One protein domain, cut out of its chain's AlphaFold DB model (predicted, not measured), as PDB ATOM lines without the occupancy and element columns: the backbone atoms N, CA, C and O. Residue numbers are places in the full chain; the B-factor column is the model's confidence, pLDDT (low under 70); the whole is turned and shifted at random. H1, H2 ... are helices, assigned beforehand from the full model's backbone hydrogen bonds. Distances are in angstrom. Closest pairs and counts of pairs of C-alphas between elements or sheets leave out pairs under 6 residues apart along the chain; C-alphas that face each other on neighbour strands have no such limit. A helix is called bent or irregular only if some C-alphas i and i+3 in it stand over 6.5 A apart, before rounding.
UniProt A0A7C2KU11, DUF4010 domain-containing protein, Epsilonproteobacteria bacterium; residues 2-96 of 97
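What this domain is: This is residues 2 to 96 of the 97 residues of the protein "DUF4010 domain-containing protein" of Epsilonproteobacteria bacterium (UniProt A0A7C2KU11). The model is a long helical hairpin, made by the two arms H3a and H3b of one bent helix that folds back on itself, with two shorter helices, H1 and H2, packed on arm H3a. Both shorter helices are away from arm H3b, which has helix contact with H3a alone, while the turn of the hairpin at residues 66 and 67 lies toward one end of the long axis. The printed part has 95 residues with three named helices, in the order H1, H2, H3, and no named strand, and its class is all helix. It is only just loose, close to compact, with a radius of gyration of the C-alphas of 15.0 A, and elongated, spanning 47 by 28 by 20 A.

Where its parts are: H1 takes residues 2 to 18, 24.9 A from first to last C-alpha, and begins at C-alpha 2 at (-38.077, 34.835, 20.411). H2 takes residues 22 to 34 and measures 18.3 A. H3, residues 40 to 95, was assigned as one helix by its hydrogen bonds, but it is bent: C-alphas 65 and 68 are 9.3 A apart. Its arm H3a, residues 40 to 65, is 37.4 A long and ends at C-alpha 65 at (-1.863, 10.517, 25.198). Its arm H3b, residues 68 to 95, is 40.2 A long, has a kink of 25 degrees near residue 75 and ends at C-alpha 95 at (-14.837, 47.354, 12.963).

How they stand to each other: H1, H2 and H3a form an up and down bundle, each running against the one before it. H1 and H2, a helical hairpin, only just touch, with 3 pairs of C-alphas within 8 A, the closest being those of Ser 17 and Ile 25 at 6.4 A; they run opposite ways at a shallow tilt of 25 degrees. H1 touches H3a at its residues 42 to 54 alone, with the C-alphas of Gly 18 and Ala 50 closest at 4.0 A; the two run the same way at a shallow tilt of 27 degrees. H2 and H3a, a second helical hairpin, touch with the C-alphas of Leu 29 and Ser 43 closest at 5.3 A, opposite ways at a shallow tilt of 4 degrees. H3a touches H3b, opposite ways at a shallow tilt of 7 degrees, with the C-alphas of Phe 63 and Gly 71 closest at 4.6 A. H1 and H2 are each apart from H3b. Every O i to N i+4 pair is within hydrogen-bond range in H2 and H3a, against 12 of 13 in H1 and 21 of 24 in H3b.

The domain as a whole: The two C-alphas farthest apart are those of Val 2 and Thr 69, at 48.5 A. The printed part has no cut, and both links, H1 to H2 and H2 to H3, are tight. The mean pLDDT of the printed part is 77.7; residues 2 to 7, residue 18 and residues 94 to 96 are under 70.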
ATOM      1  N   VAL A   2     -38.400  36.071  21.175       47.22
ATOM      2  CA  VAL A   2     -38.077  34.835  20.411       47.22
ATOM      3  C   VAL A   2     -36.641  34.811  19.839       47.22
ATOM      4  O   VAL A   2     -36.023  33.754  19.824       47.22
ATOM      5  N   HIS A   3     -36.060  35.962  19.468       48.44
ATOM      6  CA  HIS A   3     -34.691  36.025  18.915       48.44
ATOM      7  C   HIS A   3     -33.589  35.525  19.874       48.44
ATOM      8  O   HIS A   3     -32.668  34.851  19.432       48.44
ATOM      9  N   HIS A   4     -33.700  35.764  21.188       49.53
ATOM     10  CA  HIS A   4     -32.653  35.364  22.142       49.53
ATOM     11  C   HIS A   4     -32.590  33.857  22.417       49.53
ATOM     12  O   HIS A   4     -31.520  33.340  22.730       49.53
ATOM     13  N   TYR A   5     -33.710  33.139  22.293       52.38
ATOM     14  CA  TYR A   5     -33.704  31.683  22.461       52.38
ATOM     15  C   TYR A   5     -33.068  30.974  21.257       52.38
ATOM     16  O   TYR A   5     -32.464  29.917  21.433       52.38
ATOM     17  N   GLY A   6     -33.161  31.568  20.059       62.72
ATOM     18  CA  GLY A   6     -32.497  31.062  18.855       62.72
ATOM     19  C   GLY A   6     -30.973  31.084  18.982       62.72
ATOM     20  O   GLY A   6     -30.327  30.064  18.753       62.72
ATOM     21  N   ASP A   7     -30.410  32.201  19.450       68.56
ATOM     22  CA  ASP A   7     -28.957  32.364  19.599       68.56
ATOM     23  C   ASP A   7     -28.357  31.413  20.646       68.56
ATOM     24  O   ASP A   7     -27.284  30.849  20.440       68.56
ATOM     25  N   ILE A   8     -29.070  31.156  21.749       76.31
ATOM     26  CA  ILE A   8     -28.633  30.192  22.775       76.31
ATOM     27  C   ILE A   8     -28.573  28.768  22.208       76.31
ATOM     28  O   ILE A   8     -27.629  28.030  22.498       76.31
ATOM     29  N   GLY A   9     -29.558  28.380  21.392       76.38
ATOM     30  CA  GLY A   9     -29.552  27.091  20.700       76.38
ATOM     31  C   GLY A   9     -28.364  26.963  19.750       76.38
ATOM     32  O   GLY A   9     -27.685  25.936  19.751       76.38
ATOM     33  N   VAL A  10     -28.059  28.033  19.009       79.19
ATOM     34  CA  VAL A  10     -26.875  28.109  18.144       79.19
ATOM     35  C   VAL A  10     -25.600  27.916  18.963       79.19
ATOM     36  O   VAL A  10     -24.811  27.042  18.627       79.19
ATOM     37  N   TYR A  11     -25.424  28.619  20.086       78.81
ATOM     38  CA  TYR A  11     -24.231  28.479  20.931       78.81
ATOM     39  C   TYR A  11     -24.068  27.079  21.533       78.81
ATOM     40  O   TYR A  11     -22.954  26.550  21.566       78.81
ATOM     41  N   ALA A  12     -25.160  26.455  21.979       79.06
ATOM     42  CA  ALA A  12     -25.126  25.099  22.523       79.06
ATOM     43  C   ALA A  12     -24.749  24.063  21.451       79.06
ATOM     44  O   ALA A  12     -23.899  23.206  21.690       79.06
ATOM     45  N   VAL A  13     -25.332  24.167  20.252       80.25
ATOM     46  CA  VAL A  13     -25.001  23.289  19.118       80.25
ATOM     47  C   VAL A  13     -23.563  23.529  18.647       80.25
ATOM     48  O   VAL A  13     -22.834  22.568  18.419       80.25
ATOM     49  N   SER A  14     -23.116  24.788  18.586       77.56
ATOM     50  CA  SER A  14     -21.725  25.167  18.315       77.56
ATOM     51  C   SER A  14     -20.736  24.514  19.268       77.56
ATOM     52  O   SER A  14     -19.730  23.959  18.828       77.56
ATOM     53  N   PHE A  15     -21.036  24.541  20.566       76.88
ATOM     54  CA  PHE A  15     -20.208  23.898  21.577       76.88
ATOM     55  C   PHE A  15     -20.122  22.385  21.351       76.88
ATOM     56  O   PHE A  15     -19.025  21.837  21.288       76.88
ATOM     57  N   VAL A  16     -21.263  21.710  21.169       77.94
ATOM     58  CA  VAL A  16     -21.300  20.248  21.026       77.94
ATOM     59  C   VAL A  16     -20.633  19.780  19.731       77.94
ATOM     60  O   VAL A  16     -19.807  18.872  19.786       77.94
ATOM     61  N   SER A  17     -20.916  20.391  18.576       78.12
ATOM     62  CA  SER A  17     -20.274  19.960  17.322       78.12
ATOM     63  C   SER A  17     -18.793  20.333  17.270       78.12
ATOM     64  O   SER A  17     -18.006  19.598  16.675       78.12
ATOM     65  N   GLY A  18     -18.392  21.414  17.950       69.75
ATOM     66  CA  GLY A  18     -16.988  21.791  18.117       69.75
ATOM     67  C   GLY A  18     -16.147  20.753  18.871       69.75
ATOM     68  O   GLY A  18     -14.929  20.762  18.740       69.75
ATOM     69  N   LEU A  19     -16.760  19.826  19.620       71.75
ATOM     70  CA  LEU A  19     -16.049  18.691  20.227       71.75
ATOM     71  C   LEU A  19     -15.552  17.675  19.181       71.75
ATOM     72  O   LEU A  19     -14.604  16.942  19.457       71.75
ATOM     73  N   GLY A  20     -16.213  17.601  18.021       73.88
ATOM     74  CA  GLY A  20     -15.939  16.621  16.969       73.88
ATOM     75  C   GLY A  20     -15.235  17.227  15.761       73.88
ATOM     76  O   GLY A  20     -14.076  16.911  15.501       73.88
ATOM     77  N   ASP A  21     -15.940  18.090  15.025       78.69
ATOM     78  CA  ASP A  21     -15.453  18.695  13.783       78.69
ATOM     79  C   ASP A  21     -15.898  20.159  13.692       78.69
ATOM     80  O   ASP A  21     -17.081  20.479  13.523       78.69
ATOM     81  N   VAL A  22     -14.923  21.058  13.835       78.19
ATOM     82  CA  VAL A  22     -15.175  22.499  13.835       78.19
ATOM     83  C   VAL A  22     -15.481  23.035  12.437       78.19
ATOM     84  O   VAL A  22     -16.234  24.001  12.313       78.19
ATOM     85  N   ASP A  23     -14.942  22.409  11.390       80.12
ATOM     86  CA  ASP A  23     -15.050  22.910  10.019       80.12
ATOM     87  C   ASP A  23     -16.470  22.674   9.488       80.12
ATOM     88  O   ASP A  23     -17.073  23.553   8.866       80.12
ATOM     89  N   ALA A  24     -17.061  21.527   9.839       81.50
ATOM     90  CA  ALA A  24     -18.442  21.193   9.505       81.50
ATOM     91  C   ALA A  24     -19.454  22.166  10.140       81.50
ATOM     92  O   ALA A  24     -20.394  22.613   9.471       81.50
ATOM     93  N   ILE A  25     -19.268  22.539  11.414       83.75
ATOM     94  CA  ILE A  25     -20.159  23.515  12.052       83.75
ATOM     95  C   ILE A  25     -19.880  24.945  11.590       83.75
ATOM     96  O   ILE A  25     -20.827  25.709  11.431       83.75
ATOM     97  N   ALA A  26     -18.631  25.305  11.291       85.25
ATOM     98  CA  ALA A  26     -18.327  26.629  10.764       85.25
ATOM     99  C   ALA A  26     -18.965  26.867   9.389       85.25
ATOM    100  O   ALA A  26     -19.585  27.913   9.177       85.25
ATOM    101  N   LEU A  27     -18.908  25.874   8.495       85.00
ATOM    102  CA  LEU A  27     -19.624  25.912   7.218       85.00
ATOM    103  C   LEU A  27     -21.137  25.973   7.422       85.00
ATOM    104  O   LEU A  27     -21.802  26.783   6.785       85.00
ATOM    105  N   SER A  28     -21.679  25.175   8.345       85.81
ATOM    106  CA  SER A  28     -23.116  25.179   8.634       85.81
ATOM    107  C   SER A  28     -23.594  26.546   9.134       85.81
ATOM    108  O   SER A  28     -24.580  27.071   8.631       85.81
ATOM    109  N   LEU A  29     -22.881  27.165  10.078       84.75
ATOM    110  CA  LEU A  29     -23.226  28.488  10.611       84.75
ATOM    111  C   LEU A  29     -23.074  29.588   9.557       84.75
ATOM    112  O   LEU A  29     -23.932  30.461   9.456       84.75
ATOM    113  N   SER A  30     -22.028  29.520   8.735       84.31
ATOM    114  CA  SER A  30     -21.849  30.440   7.606       84.31
ATOM    115  C   SER A  30     -23.000  30.304   6.604       84.31
ATOM    116  O   SER A  30     -23.553  31.301   6.156       84.31
ATOM    117  N   GLN A  31     -23.439  29.078   6.311       85.06
ATOM    118  CA  GLN A  31     -24.571  28.822   5.421       85.06
ATOM    119  C   GLN A  31     -25.900  29.321   6.011       85.06
ATOM    120  O   GLN A  31     -26.721  29.876   5.287       85.06
ATOM    121  N   LEU A  32     -26.120  29.150   7.321       82.81
ATOM    122  CA  LEU A  32     -27.317  29.651   8.003       82.81
ATOM    123  C   LEU A  32     -27.374  31.188   8.033       82.81
ATOM    124  O   LEU A  32     -28.468  31.752   8.025       82.81
ATOM    125  N   GLU A  33     -26.219  31.848   8.088       86.50
ATOM    126  CA  GLU A  33     -26.096  33.306   7.996       86.50
ATOM    127  C   GLU A  33     -26.421  33.798   6.581       86.50
ATOM    128  O   GLU A  33     -27.265  34.680   6.430       86.50
ATOM    129  N   ILE A  34     -25.868  33.142   5.553       85.69
ATOM    130  CA  ILE A  34     -26.166  33.421   4.138       85.69
ATOM    131  C   ILE A  34     -27.667  33.253   3.846       85.69
ATOM    132  O   ILE A  34     -28.263  34.070   3.146       85.69
ATOM    133  N   ASP A  35     -28.296  32.228   4.427       85.69
ATOM    134  CA  ASP A  35     -29.741  31.973   4.342       85.69
ATOM    135  C   ASP A  35     -30.592  32.962   5.177       85.69
ATOM    136  O   ASP A  35     -31.815  32.815   5.245       85.69
ATOM    137  N   GLN A  36     -29.969  33.934   5.854       80.69
ATOM    138  CA  GLN A  36     -30.584  34.903   6.773       80.69
ATOM    139  C   GLN A  36     -31.406  34.274   7.911       80.69
ATOM    140  O   GLN A  36     -32.310  34.896   8.471       80.69
ATOM    141  N   LYS A  37     -31.091  33.027   8.284       78.50
ATOM    142  CA  LYS A  37     -31.749  32.313   9.391       78.50
ATOM    143  C   LYS A  37     -31.163  32.687  10.749       78.50
ATOM    144  O   LYS A  37     -31.858  32.578  11.757       78.50
ATOM    145  N   ILE A  38     -29.899  33.111  10.774       82.50
ATOM    146  CA  ILE A  38     -29.189  33.602  11.962       82.50
ATOM    147  C   ILE A  38     -28.467  34.909  11.627       82.50
ATOM    148  O   ILE A  38     -28.168  35.170  10.465       82.50
ATOM    149  N   SER A  39     -28.177  35.734  12.636       82.25
ATOM    150  CA  SER A  39     -27.402  36.959  12.416       82.25
ATOM    151  C   SER A  39     -25.919  36.652  12.180       82.25
ATOM    152  O   SER A  39     -25.389  35.659  12.693       82.25
ATOM    153  N   LEU A  40     -25.229  37.553  11.473       79.94
ATOM    154  CA  LEU A  40     -23.775  37.498  11.287       79.94
ATOM    155  C   LEU A  40     -23.033  37.390  12.625       79.94
ATOM    156  O   LEU A  40     -22.146  36.554  12.786       79.94
ATOM    157  N   THR A  41     -23.450  38.171  13.622       79.00
ATOM    158  CA  THR A  41     -22.869  38.152  14.969       79.00
ATOM    159  C   THR A  41     -23.051  36.796  15.655       79.00
ATOM    160  O   THR A  41     -22.110  36.276  16.253       79.00
ATOM    161  N   ALA A  42     -24.237  36.184  15.547       77.62
ATOM    162  CA  ALA A  42     -24.501  34.866  16.122       77.62
ATOM    163  C   ALA A  42     -23.652  33.774  15.457       77.62
ATOM    164  O   ALA A  42     -23.103  32.917  16.152       77.62
ATOM    165  N   SER A  43     -23.487  33.845  14.132       82.25
ATOM    166  CA  SER A  43     -22.646  32.926  13.360       82.25
ATOM    167  C   SER A  43     -21.171  33.012  13.776       82.25
ATOM    168  O   SER A  43     -20.571  32.004  14.153       82.25
ATOM    169  N   VAL A  44     -20.610  34.228  13.840       83.38
ATOM    170  CA  VAL A  44     -19.223  34.468  14.283       83.38
ATOM    171  C   VAL A  44     -18.996  33.960  15.708       83.38
ATOM    172  O   VAL A  44     -18.031  33.236  15.964       83.38
ATOM    173  N   HIS A  45     -19.897  34.283  16.640       81.50
ATOM    174  CA  HIS A  45     -19.796  33.810  18.022       81.50
ATOM    175  C   HIS A  45     -19.864  32.280  18.111       81.50
ATOM    176  O   HIS A  45     -19.067  31.675  18.828       81.50
ATOM    177  N   GLY A  46     -20.757  31.640  17.353       81.88
ATOM    178  CA  GLY A  46     -20.857  30.182  17.303       81.88
ATOM    179  C   GLY A  46     -19.566  29.522  16.808       81.88
ATOM    180  O   GLY A  46     -19.063  28.593  17.442       81.88
ATOM    181  N   ILE A  47     -18.964  30.042  15.734       85.69
ATOM    182  CA  ILE A  47     -17.691  29.537  15.185       85.69
ATOM    183  C   ILE A  47     -16.559  29.646  16.211       85.69
ATOM    184  O   ILE A  47     -15.758  28.720  16.378       85.69
ATOM    185  N   VAL A  48     -16.505  30.765  16.929       85.25
ATOM    186  CA  VAL A  48     -15.509  31.004  17.975       85.25
ATOM    187  C   VAL A  48     -15.675  30.014  19.125       85.25
ATOM    188  O   VAL A  48     -14.695  29.383  19.521       85.25
ATOM    189  N   ILE A  49     -16.898  29.820  19.626       82.44
ATOM    190  CA  ILE A  49     -17.185  28.855  20.700       82.44
ATOM    191  C   ILE A  49     -16.794  27.438  20.265       82.44
ATOM    192  O   ILE A  49     -16.124  26.722  21.017       82.44
ATOM    193  N   ALA A  50     -17.154  27.044  19.041       82.00
ATOM    194  CA  ALA A  50     -16.800  25.742  18.487       82.00
ATOM    195  C   ALA A  50     -15.271  25.553  18.415       82.00
ATOM    196  O   ALA A  50     -14.742  24.524  18.837       82.00
ATOM    197  N   SER A  51     -14.543  26.576  17.959       81.06
ATOM    198  CA  SER A  51     -13.080  26.552  17.809       81.06
ATOM    199  C   SER A  51     -12.331  26.496  19.141       81.06
ATOM    200  O   SER A  51     -11.352  25.753  19.272       81.06
ATOM    201  N   VAL A  52     -12.810  27.223  20.155       81.62
ATOM    202  CA  VAL A  52     -12.274  27.146  21.524       81.62
ATOM    203  C   VAL A  52     -12.481  25.742  22.093       81.62
ATOM    204  O   VAL A  52     -11.558  25.158  22.660       81.62
ATOM    205  N   THR A  53     -13.665  25.171  21.885       80.38
ATOM    206  CA  THR A  53     -14.024  23.842  22.390       80.38
ATOM    207  C   THR A  53     -13.150  22.746  21.774       80.38
ATOM    208  O   THR A  53     -12.534  21.970  22.505       80.38
ATOM    209  N   ASN A  54     -12.981  22.753  20.448       81.69
ATOM    210  CA  ASN A  54     -12.074  21.859  19.718       81.69
ATOM    211  C   ASN A  54     -10.629  21.942  20.236       81.69
ATOM    212  O   ASN A  54      -9.952  20.932  20.437       81.69
ATOM    213  N   SER A  55     -10.159  23.166  20.481       79.44
ATOM    214  CA  SER A  55      -8.810  23.421  20.988       79.44
ATOM    215  C   SER A  55      -8.607  22.833  22.382       79.44
ATOM    216  O   SER A  55      -7.604  22.166  22.633       79.44
ATOM    217  N   LEU A  56      -9.583  23.014  23.276       80.25
ATOM    218  CA  LEU A  56      -9.554  22.450  24.626       80.25
ATOM    219  C   LEU A  56      -9.589  20.918  24.611       80.25
ATOM    220  O   LEU A  56      -8.813  20.290  25.331       80.25
ATOM    221  N   VAL A  57     -10.431  20.311  23.767       80.94
ATOM    222  CA  VAL A  57     -10.502  18.847  23.616       80.94
ATOM    223  C   VAL A  57      -9.169  18.288  23.139       80.94
ATOM    224  O   VAL A  57      -8.623  17.380  23.766       80.94
ATOM    225  N   LYS A  58      -8.596  18.849  22.069       78.12
ATOM    226  CA  LYS A  58      -7.296  18.412  21.545       78.12
ATOM    227  C   LYS A  58      -6.178  18.598  22.566       78.12
ATOM    228  O   LYS A  58      -5.329  17.721  22.690       78.12
ATOM    229  N   LEU A  59      -6.186  19.692  23.326       79.25
ATOM    230  CA  LEU A  59      -5.238  19.916  24.418       79.25
ATOM    231  C   LEU A  59      -5.383  18.825  25.493       79.25
ATOM    232  O   LEU A  59      -4.381  18.240  25.900       79.25
ATOM    233  N   GLY A  60      -6.612  18.472  25.879       79.69
ATOM    234  CA  GLY A  60      -6.896  17.352  26.783       79.69
ATOM    235  C   GLY A  60      -6.388  16.004  26.258       79.69
ATOM    236  O   GLY A  60      -5.701  15.283  26.983       79.69
ATOM    237  N   ILE A  61      -6.636  15.694  24.981       80.00
ATOM    238  CA  ILE A  61      -6.134  14.478  24.318       80.00
ATOM    239  C   ILE A  61      -4.603  14.450  24.326       80.00
ATOM    240  O   ILE A  61      -4.008  13.427  24.652       80.00
ATOM    241  N   VAL A  62      -3.944  15.568  24.017       80.81
ATOM    242  CA  VAL A  62      -2.476  15.659  24.002       80.81
ATOM    243  C   VAL A  62      -1.888  15.469  25.398       80.81
ATOM    244  O   VAL A  62      -0.866  14.800  25.535       80.81
ATOM    245  N   PHE A  63      -2.529  15.999  26.441       78.31
ATOM    246  CA  PHE A  63      -2.112  15.743  27.821       78.31
ATOM    247  C   PHE A  63      -2.300  14.277  28.224       78.31
ATOM    248  O   PHE A  63      -1.443  13.734  28.925       78.31
ATOM    249  N   TRP A  64      -3.385  13.636  27.780       79.12
ATOM    250  CA  TRP A  64      -3.690  12.250  28.132       79.12
ATOM    251  C   TRP A  64      -2.820  11.234  27.379       79.12
ATOM    252  O   TRP A  64      -2.288  10.314  27.992       79.12
ATOM    253  N   VAL A  65      -2.622  11.429  26.072       82.25
ATOM    254  CA  VAL A  65      -1.863  10.517  25.198       82.25
ATOM    255  C   VAL A  65      -0.365  10.840  25.187       82.25
ATOM    256  O   VAL A  65       0.463   9.935  25.203       82.25
ATOM    257  N   GLY A  66       0.006  12.123  25.156       72.81
ATOM    258  CA  GLY A  66       1.397  12.576  25.013       72.81
ATOM    259  C   GLY A  66       2.154  12.776  26.331       72.81
ATOM    260  O   GLY A  66       3.361  13.026  26.317       72.81
ATOM    261  N   GLY A  67       1.471  12.688  27.474       78.50
ATOM    262  CA  GLY A  67       2.057  12.936  28.789       78.50
ATOM    263  C   GLY A  67       2.439  14.406  29.038       78.50
ATOM    264  O   GLY A  67       2.353  15.282  28.174       78.50
ATOM    265  N   ARG A  68       2.884  14.696  30.268       70.25
ATOM    266  CA  ARG A  68       3.068  16.069  30.785       70.25
ATOM    267  C   ARG A  68       4.087  16.906  29.995       70.25
ATOM    268  O   ARG A  68       3.903  18.111  29.851       70.25
ATOM    269  N   THR A  69       5.126  16.277  29.443       73.31
ATOM    270  CA  THR A  69       6.197  16.960  28.696       73.31
ATOM    271  C   THR A  69       5.733  17.473  27.330       73.31
ATOM    272  O   THR A  69       6.088  18.584  26.938       73.31
ATOM    273  N   ILE A  70       4.920  16.693  26.608       75.69
ATOM    274  CA  ILE A  70       4.359  17.105  25.310       75.69
ATOM    275  C   ILE A  70       3.186  18.068  25.536       75.69
ATOM    276  O   ILE A  70       3.107  19.096  24.859       75.69
ATOM    277  N   GLY A  71       2.354  17.811  26.553       73.62
ATOM    278  CA  GLY A  71       1.257  18.696  26.960       73.62
ATOM    279  C   GLY A  71       1.703  20.130  27.264       73.62
ATOM    280  O   GLY A  71       1.112  21.072  26.745       73.62
ATOM    281  N   MET A  72       2.795  20.318  28.018       75.25
ATOM    282  CA  MET A  72       3.324  21.656  28.348       75.25
ATOM    283  C   MET A  72       3.918  22.414  27.150       75.25
ATOM    284  O   MET A  72       3.901  23.643  27.132       75.25
ATOM    285  N   ARG A  73       4.431  21.720  26.126       77.12
ATOM    286  CA  ARG A  73       4.861  22.381  24.880       77.12
ATOM    287  C   ARG A  73       3.663  22.792  24.028       77.12
ATOM    288  O   ARG A  73       3.641  23.903  23.503       77.12
ATOM    289  N   MET A  74       2.653  21.932  23.935       77.56
ATOM    290  CA  MET A  74       1.425  22.232  23.197       77.56
ATOM    291  C   MET A  74       0.573  23.315  23.863       77.56
ATOM    292  O   MET A  74      -0.052  24.101  23.155       77.56
ATOM    293  N   SER A  75       0.577  23.432  25.194       75.38
ATOM    294  CA  SER A  75      -0.175  24.487  25.883       75.38
ATOM    295  C   SER A  75       0.297  25.889  25.500       75.38
ATOM    296  O   SER A  75      -0.520  26.799  25.409       75.38
ATOM    297  N   LEU A  76       1.594  26.064  25.232       79.81
ATOM    298  CA  LEU A  76       2.155  27.345  24.797       79.81
ATOM    299  C   LEU A  76       1.674  27.711  23.384       79.81
ATOM    300  O   LEU A  76       1.332  28.861  23.123       79.81
ATOM    301  N   PHE A  77       1.562  26.712  22.504       82.38
ATOM    302  CA  PHE A  77       0.994  26.875  21.167       82.38
ATOM    303  C   PHE A  77      -0.498  27.238  21.225       82.38
ATOM    304  O   PHE A  77      -0.934  28.184  20.571       82.38
ATOM    305  N   TYR A  78      -1.272  26.546  22.067       78.50
ATOM    306  CA  TYR A  78      -2.690  26.850  22.268       78.50
ATOM    307  C   TYR A  78      -2.930  28.217  22.910       78.50
ATOM    308  O   TYR A  78      -3.892  28.884  22.547       78.50
ATOM    309  N   LEU A  79      -2.054  28.667  23.810       81.44
ATOM    310  CA  LEU A  79      -2.117  30.013  24.385       81.44
ATOM    311  C   LEU A  79      -1.994  31.096  23.311       81.44
ATOM    312  O   LEU A  79      -2.772  32.047  23.307       81.44
ATOM    313  N   ILE A  80      -1.050  30.933  22.382       83.88
ATOM    314  CA  ILE A  80      -0.863  31.869  21.268       83.88
ATOM    315  C   ILE A  80      -2.077  31.822  20.333       83.88
ATOM    316  O   ILE A  80      -2.620  32.869  19.992       83.88
ATOM    317  N   ALA A  81      -2.547  30.626  19.969       78.88
ATOM    318  CA  ALA A  81      -3.694  30.459  19.073       78.88
ATOM    319  C   ALA A  81      -4.990  31.063  19.650       78.88
ATOM    320  O   ALA A  81      -5.672  31.833  18.973       78.88
ATOM    321  N   LEU A  82      -5.301  30.776  20.919       80.62
ATOM    322  CA  LEU A  82      -6.458  31.350  21.613       80.62
ATOM    323  C   LEU A  82      -6.308  32.866  21.802       80.62
ATOM    324  O   LEU A  82      -7.283  33.600  21.647       80.62
ATOM    325  N   GLY A  83      -5.091  33.346  22.077       82.25
ATOM    326  CA  GLY A  83      -4.789  34.775  22.155       82.25
ATOM    327  C   GLY A  83      -5.056  35.502  20.837       82.25
ATOM    328  O   GLY A  83      -5.705  36.547  20.831       82.25
ATOM    329  N   MET A  84      -4.641  34.925  19.707       83.44
ATOM    330  CA  MET A  84      -4.923  35.471  18.376       83.44
ATOM    331  C   MET A  84      -6.423  35.486  18.058       83.44
ATOM    332  O   MET A  84      -6.917  36.476  17.523       83.44
ATOM    333  N   MET A  85      -7.165  34.440  18.438       79.69
ATOM    334  CA  MET A  85      -8.631  34.431  18.327       79.69
ATOM    335  C   MET A  85      -9.283  35.535  19.167       79.69
ATOM    336  O   MET A  85     -10.184  36.219  18.682       79.69
ATOM    337  N   GLY A  86      -8.809  35.753  20.396       80.56
ATOM    338  CA  GLY A  86      -9.293  36.833  21.261       80.56
ATOM    339  C   GLY A  86      -9.047  38.224  20.670       80.56
ATOM    340  O   GLY A  86      -9.932  39.075  20.705       80.56
ATOM    341  N   ILE A  87      -7.880  38.440  20.055       84.19
ATOM    342  CA  ILE A  87      -7.576  39.682  19.329       84.19
ATOM    343  C   ILE A  87      -8.525  39.855  18.138       84.19
ATOM    344  O   ILE A  87      -9.041  40.948  17.927       84.19
ATOM    345  N   GLY A  88      -8.803  38.782  17.392       79.69
ATOM    346  CA  GLY A  88      -9.747  38.807  16.273       79.69
ATOM    347  C   GLY A  88     -11.159  39.231  16.688       79.69
ATOM    348  O   GLY A  88     -11.765  40.064  16.017       79.69
ATOM    349  N   LEU A  89     -11.654  38.729  17.825       75.94
ATOM    350  CA  LEU A  89     -12.928  39.169  18.407       75.94
ATOM    351  C   LEU A  89     -12.907  40.652  18.778       75.94
ATOM    352  O   LEU A  89     -13.845  41.379  18.470       75.94
ATOM    353  N   TRP A  90     -11.827  41.111  19.410       78.00
ATOM    354  CA  TRP A  90     -11.698  42.507  19.820       78.00
ATOM    355  C   TRP A  90     -11.665  43.456  18.611       78.00
ATOM    356  O   TRP A  90     -12.337  44.486  18.592       78.00
ATOM    357  N   VAL A  91     -10.962  43.068  17.544       81.31
ATOM    358  CA  VAL A  91     -10.980  43.792  16.265       81.31
ATOM    359  C   VAL A  91     -12.372  43.767  15.633       81.31
ATOM    360  O   VAL A  91     -12.831  44.800  15.154       81.31
ATOM    361  N   ASN A  92     -13.076  42.632  15.665       74.19
ATOM    362  CA  ASN A  92     -14.442  42.537  15.147       74.19
ATOM    363  C   ASN A  92     -15.381  43.542  15.841       74.19
ATOM    364  O   ASN A  92     -16.094  44.261  15.148       74.19
ATOM    365  N   THR A  93     -15.280  43.687  17.169       70.94
ATOM    366  CA  THR A  93     -16.064  44.679  17.931       70.94
ATOM    367  C   THR A  93     -15.708  46.141  17.634       70.94
ATOM    368  O   THR A  93     -16.517  47.025  17.888       70.94
ATOM    369  N   LEU A  94     -14.511  46.420  17.108       68.38
ATOM    370  CA  LEU A  94     -14.088  47.773  16.721       68.38
ATOM    371  C   LEU A  94     -14.494  48.141  15.290       68.38
ATOM    372  O   LEU A  94     -14.722  49.311  14.998       68.38
ATOM    373  N   VAL A  95     -14.529  47.156  14.389       66.56
ATOM    374  CA  VAL A  95     -14.837  47.354  12.963       66.56
ATOM    375  C   VAL A  95     -16.347  47.365  12.708       66.56
ATOM    376  O   VAL A  95     -16.804  48.092  11.829       66.56
ATOM    377  N   PHE A  96     -17.118  46.601  13.484       57.81
ATOM    378  CA  PHE A  96     -18.576  46.517  13.387       57.81
ATOM    379  C   PHE A  96     -19.210  46.853  14.752       57.81
ATOM    380  O   PHE A  96     -19.454  45.935  15.537       57.81
TER     381      PHE A  96